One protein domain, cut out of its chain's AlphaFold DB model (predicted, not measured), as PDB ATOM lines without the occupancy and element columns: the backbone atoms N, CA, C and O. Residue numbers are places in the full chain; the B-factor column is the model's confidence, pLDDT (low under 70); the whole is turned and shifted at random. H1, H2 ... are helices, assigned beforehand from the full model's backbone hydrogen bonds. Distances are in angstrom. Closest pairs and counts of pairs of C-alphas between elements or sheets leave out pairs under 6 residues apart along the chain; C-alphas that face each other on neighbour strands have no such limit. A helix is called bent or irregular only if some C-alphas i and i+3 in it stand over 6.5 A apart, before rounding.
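What this domain is: This is residues 90 to 133 of the 133 residues of an uncharacterized protein of Enterobacter cloacae (UniProt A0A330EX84). Two helices of 15 residues each, H1 and H2, follow one another nearly end to end in an open, bent line, making a wide corner where a loop, residues 105 to 112, joins them. Residues 90 to 97 of H1 stick out at one end, and residues 118 to 133, the rest of H2 and a tail, at the other. The printed part has 44 residues with two named helices, H1 then H2, and no named strand: all helix. It is only just extended, close to loose, with a radius of gyration of the C-alphas of 14.3 A and spans of 47 by 23 by 14 A.

Where its parts are: H2, residues 113 to 127, is 21.3 A long, from C-alpha 113 at (264.413, 290.469, 209.113) to C-alpha 127 at (256.474, 270.967, 212.085). H1, residues 90 to 104, is 20.6 A long and begins with C-alpha 90 at (279.446, 297.780, 217.420).

How they stand to each other: H1 and H2 are close but not clearly touching; their closest C-alphas, of Val 102 and Leu 113, are 6.7 A apart. They run the same way at a steep tilt of 53 degrees. In H1 and H2 every O i to N i+4 pair is within hydrogen-bond range.

The domain as a whole: The two C-alphas farthest apart, of Arg 92 and Gly 133, are 47.2 A apart. The printed part has no cut, and the link from H1 to H2 is short. The pLDDT is under 70 at residues 90 to 91 and 127 to 133.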
ATOM      1  N   ASN A  90     280.599 298.649 217.307       65.81
ATOM      2  CA  ASN A  90     279.446 297.780 217.420       65.81
ATOM      3  C   ASN A  90     278.361 298.156 216.393       65.81
ATOM      4  O   ASN A  90     277.657 297.292 215.895       65.81
ATOM      5  N   THR A  91     278.279 299.434 216.009       69.50
ATOM      6  CA  THR A  91     277.343 299.956 215.010       69.50
ATOM      7  C   THR A  91     277.709 299.583 213.570       69.50
ATOM      8  O   THR A  91     276.825 299.199 212.811       69.50
ATOM      9  N   ARG A  92     278.990 299.667 213.178       71.12
ATOM     10  CA  ARG A  92     279.464 299.251 211.844       71.12
ATOM     11  C   ARG A  92     279.348 297.735 211.689       71.12
ATOM     12  O   ARG A  92     278.758 297.269 210.724       71.12
ATOM     13  N   ALA A  93     279.822 296.994 212.691       75.69
ATOM     14  CA  ALA A  93     279.724 295.540 212.728       75.69
ATOM     15  C   ALA A  93     278.259 295.066 212.724       75.69
ATOM     16  O   ALA A  93     277.919 294.148 211.985       75.69
ATOM     17  N   ALA A  94     277.370 295.715 213.486       80.12
ATOM     18  CA  ALA A  94     275.942 295.399 213.460       80.12
ATOM     19  C   ALA A  94     275.296 295.703 212.102       80.12
ATOM     20  O   ALA A  94     274.448 294.932 211.660       80.12
ATOM     21  N   ALA A  95     275.691 296.792 211.433       80.62
ATOM     22  CA  ALA A  95     275.200 297.104 210.094       80.62
ATOM     23  C   ALA A  95     275.668 296.059 209.069       80.62
ATOM     24  O   ALA A  95     274.847 295.563 208.303       80.62
ATOM     25  N   ASP A  96     276.945 295.674 209.093       83.44
ATOM     26  CA  ASP A  96     277.494 294.665 208.183       83.44
ATOM     27  C   ASP A  96     276.819 293.292 208.396       83.44
ATOM     28  O   ASP A  96     276.377 292.672 207.430       83.44
ATOM     29  N   ILE A  97     276.631 292.859 209.654       86.88
ATOM     30  CA  ILE A  97     275.883 291.630 209.991       86.88
ATOM     31  C   ILE A  97     274.429 291.718 209.509       86.88
ATOM     32  O   ILE A  97     273.900 290.751 208.964       86.88
ATOM     33  N   TYR A  98     273.770 292.865 209.698       88.12
ATOM     34  CA  TYR A  98     272.393 293.067 209.247       88.12
ATOM     35  C   TYR A  98     272.276 292.921 207.726       88.12
ATOM     36  O   TYR A  98     271.404 292.194 207.254       88.12
ATOM     37  N   PHE A  99     273.164 293.559 206.957       87.62
ATOM     38  CA  PHE A  99     273.151 293.457 205.496       87.62
ATOM     39  C   PHE A  99     273.475 292.046 205.005       87.62
ATOM     40  O   PHE A  99     272.787 291.557 204.110       87.62
ATOM     41  N   GLN A 100     274.442 291.366 205.627       92.62
ATOM     42  CA  GLN A 100     274.755 289.974 205.307       92.62
ATOM     43  C   GLN A 100     273.545 289.056 205.537       92.62
ATOM     44  O   GLN A 100     273.217 288.248 204.676       92.62
ATOM     45  N   LEU A 101     272.835 289.207 206.661       91.69
ATOM     46  CA  LEU A 101     271.635 288.414 206.947       91.69
ATOM     47  C   LEU A 101     270.487 288.704 205.973       91.69
ATOM     48  O   LEU A 101     269.778 287.778 205.595       91.69
ATOM     49  N   VAL A 102     270.294 289.963 205.564       90.75
ATOM     50  CA  VAL A 102     269.303 290.328 204.532       90.75
ATOM     51  C   VAL A 102     269.600 289.612 203.213       90.75
ATOM     52  O   VAL A 102     268.673 289.108 202.584       90.75
ATOM     53  N   GLU A 103     270.873 289.544 202.817       90.62
ATOM     54  CA  GLU A 103     271.311 288.867 201.594       90.62
ATOM     55  C   GLU A 103     271.180 287.341 201.701       90.62
ATOM     56  O   GLU A 103     270.538 286.723 200.855       90.62
ATOM     57  N   GLU A 104     271.715 286.728 202.762       92.69
ATOM     58  CA  GLU A 104     271.681 285.271 202.964       92.69
ATOM     59  C   GLU A 104     270.261 284.721 203.140       92.69
ATOM     60  O   GLU A 104     269.976 283.592 202.742       92.69
ATOM     61  N   CYS A 105     269.363 285.507 203.739       90.31
ATOM     62  CA  CYS A 105     267.955 285.144 203.903       90.31
ATOM     63  C   CYS A 105     267.087 285.561 202.700       90.31
ATOM     64  O   CYS A 105     265.867 285.406 202.769       90.31
ATOM     65  N   GLU A 106     267.694 286.094 201.632       92.19
ATOM     66  CA  GLU A 106     267.038 286.542 200.395       92.19
ATOM     67  C   GLU A 106     265.847 287.488 200.646       92.19
ATOM     68  O   GLU A 106     264.790 287.393 200.015       92.19
ATOM     69  N   ILE A 107     265.992 288.415 201.599       88.94
ATOM     70  CA  ILE A 107     264.892 289.299 201.992       88.94
ATOM     71  C   ILE A 107     264.645 290.347 200.897       88.94
ATOM     72  O   ILE A 107     265.573 291.052 200.490       88.94
ATOM     73  N   PRO A 108     263.396 290.495 200.415       87.81
ATOM     74  CA  PRO A 108     263.082 291.432 199.346       87.81
ATOM     75  C   PRO A 108     263.279 292.885 199.791       87.81
ATOM     76  O   PRO A 108     263.210 293.217 200.975       87.81
ATOM     77  N   ALA A 109     263.474 293.783 198.824       82.81
ATOM     78  CA  ALA A 109     263.607 295.210 199.095       82.81
ATOM     79  C   ALA A 109     262.380 295.746 199.862       82.81
ATOM     80  O   ALA A 109     261.248 295.635 199.393       82.81
ATOM     81  N   GLY A 110     262.618 296.328 201.040       83.62
ATOM     82  CA  GLY A 110     261.564 296.787 201.953       83.62
ATOM     83  C   GLY A 110     261.016 295.718 202.909       83.62
ATOM     84  O   GLY A 110     260.138 296.036 203.705       83.62
ATOM     85  N   GLY A 111     261.521 294.482 202.857       84.56
ATOM     86  CA  GLY A 111     261.185 293.405 203.790       84.56
ATOM     87  C   GLY A 111     261.891 293.526 205.147       84.56
ATOM     88  O   GLY A 111     262.890 294.234 205.292       84.56
ATOM     89  N   SER A 112     261.372 292.818 206.154       90.62
ATOM     90  CA  SER A 112     261.855 292.868 207.538       90.62
ATOM     91  C   SER A 112     262.489 291.547 207.982       90.62
ATOM     92  O   SER A 112     261.834 290.504 208.002       90.62
ATOM     93  N   LEU A 113     263.744 291.601 208.449       89.69
ATOM     94  CA  LEU A 113     264.413 290.469 209.113       89.69
ATOM     95  C   LEU A 113     263.621 289.943 210.320       89.69
ATOM     96  O   LEU A 113     263.628 288.745 210.599       89.69
ATOM     97  N   VAL A 114     262.926 290.826 211.044       92.31
ATOM     98  CA  VAL A 114     262.145 290.452 212.233       92.31
ATOM     99  C   VAL A 114     260.919 289.629 211.845       92.31
ATOM    100  O   VAL A 114     260.606 288.642 212.513       92.31
ATOM    101  N   GLU A 115     260.246 290.008 210.759       92.06
ATOM    102  CA  GLU A 115     259.091 289.273 210.236       92.06
ATOM    103  C   GLU A 115     259.531 287.902 209.717       92.06
ATOM    104  O   GLU A 115     258.993 286.890 210.157       92.06
ATOM    105  N   TYR A 116     260.605 287.852 208.921       92.38
ATOM    106  CA  TYR A 116     261.185 286.601 208.422       92.38
ATOM    107  C   TYR A 116     261.526 285.605 209.547       92.38
ATOM    108  O   TYR A 116     261.171 284.426 209.492       92.38
ATOM    109  N   VAL A 117     262.167 286.073 210.626       92.44
ATOM    110  CA  VAL A 117     262.492 285.223 211.788       92.44
ATOM    111  C   VAL A 117     261.232 284.763 212.527       92.44
ATOM    112  O   VAL A 117     261.204 283.647 213.054       92.44
ATOM    113  N   SER A 118     260.196 285.599 212.580       93.62
ATOM    114  CA  SER A 118     258.922 285.253 213.218       93.62
ATOM    115  C   SER A 118     258.211 284.141 212.442       93.62
ATOM    116  O   SER A 118     257.854 283.121 213.033       93.62
ATOM    117  N   GLU A 119     258.134 284.261 211.115       91.44
ATOM    118  CA  GLU A 119     257.573 283.232 210.232       91.44
ATOM    119  C   GLU A 119     258.347 281.908 210.319       91.44
ATOM    120  O   GLU A 119     257.753 280.829 210.416       91.44
ATOM    121  N   LEU A 120     259.686 281.959 210.349       90.19
ATOM    122  CA  LEU A 120     260.516 280.766 210.532       90.19
ATOM    123  C   LEU A 120     260.225 280.049 211.858       90.19
ATOM    124  O   LEU A 120     260.157 278.816 211.893       90.19
ATOM    125  N   ARG A 121     260.038 280.801 212.951       91.81
ATOM    126  CA  ARG A 121     259.703 280.234 214.268       91.81
ATOM    127  C   ARG A 121     258.330 279.571 214.266       91.81
ATOM    128  O   ARG A 121     258.198 278.481 214.821       91.81
ATOM    129  N   GLU A 122     257.339 280.187 213.631       91.44
ATOM    130  CA  GLU A 122     255.994 279.620 213.501       91.44
ATOM    131  C   GLU A 122     255.999 278.323 212.684       91.44
ATOM    132  O   GLU A 122     255.447 277.312 213.122       91.44
ATOM    133  N   ARG A 123     256.709 278.295 211.549       88.75
ATOM    134  CA  ARG A 123     256.853 277.083 210.721       88.75
ATOM    135  C   ARG A 123     257.561 275.952 211.470       88.75
ATOM    136  O   ARG A 123     257.136 274.800 211.394       88.75
ATOM    137  N   ALA A 124     258.608 276.268 212.230       86.38
ATOM    138  CA  ALA A 124     259.309 275.287 213.057       86.38
ATOM    139  C   ALA A 124     258.439 274.749 214.211       86.38
ATOM    140  O   ALA A 124     258.586 273.589 214.604       86.38
ATOM    141  N   ALA A 125     257.532 275.567 214.754       85.31
ATOM    142  CA  ALA A 125     256.564 275.137 215.760       85.31
ATOM    143  C   ALA A 125     255.478 274.230 215.157       85.31
ATOM    144  O   ALA A 125     255.146 273.209 215.757       85.31
ATOM    145  N   ALA A 126     254.992 274.547 213.952       80.00
ATOM    146  CA  ALA A 126     254.021 273.728 213.229       80.00
ATOM    147  C   ALA A 126     254.578 272.334 212.882       80.00
ATOM    148  O   ALA A 126     253.923 271.328 213.145       80.00
ATOM    149  N   GLY A 127     255.829 272.248 212.411       66.38
ATOM    150  CA  GLY A 127     256.474 270.967 212.085       66.38
ATOM    151  C   GLY A 127     256.747 270.052 213.291       66.38
ATOM    152  O   GLY A 127     256.863 268.840 213.135       66.38
ATOM    153  N   LYS A 128     256.807 270.589 214.520       59.44
ATOM    154  CA  LYS A 128     256.900 269.777 215.753       59.44
ATOM    155  C   LYS A 128     255.562 269.159 216.178       59.44
ATOM    156  O   LYS A 128     255.567 268.245 217.003       59.44
ATOM    157  N   GLY A 129     254.442 269.640 215.636       54.00
ATOM    158  CA  GLY A 129     253.113 269.070 215.859       54.00
ATOM    159  C   GLY A 129     252.837 267.810 215.032       54.00
ATOM    160  O   GLY A 129     252.026 266.991 215.445       54.00
ATOM    161  N   GLU A 130     253.540 267.617 213.913       53.22
ATOM    162  CA  GLU A 130     253.301 266.501 212.981       53.22
ATOM    163  C   GLU A 130     254.095 265.223 213.313       53.22
ATOM    164  O   GLU A 130     253.779 264.154 212.806       53.22
ATOM    165  N   LEU A 131     255.104 265.300 214.191       50.03
ATOM    166  CA  LEU A 131     255.923 264.146 214.608       50.03
ATOM    167  C   LEU A 131     255.447 263.476 215.914       50.03
ATOM    168  O   LEU A 131     256.066 262.515 216.361       50.03
ATOM    169  N   ASN A 132     254.368 263.975 216.525       49.50
ATOM    170  CA  ASN A 132     253.768 263.428 217.752       49.50
ATOM    171  C   ASN A 132     252.289 263.022 217.559       49.50
ATOM    172  O   ASN A 132     251.511 263.093 218.513       49.50
ATOM    173  N   GLY A 133     251.898 262.641 216.338       42.88
ATOM    174  CA  GLY A 133     250.563 262.131 215.991       42.88
ATOM    175  C   GLY A 133     250.590 260.667 215.581       42.88
ATOM    176  O   GLY A 133     251.524 260.297 214.837       42.88
TER     177      GLY A 133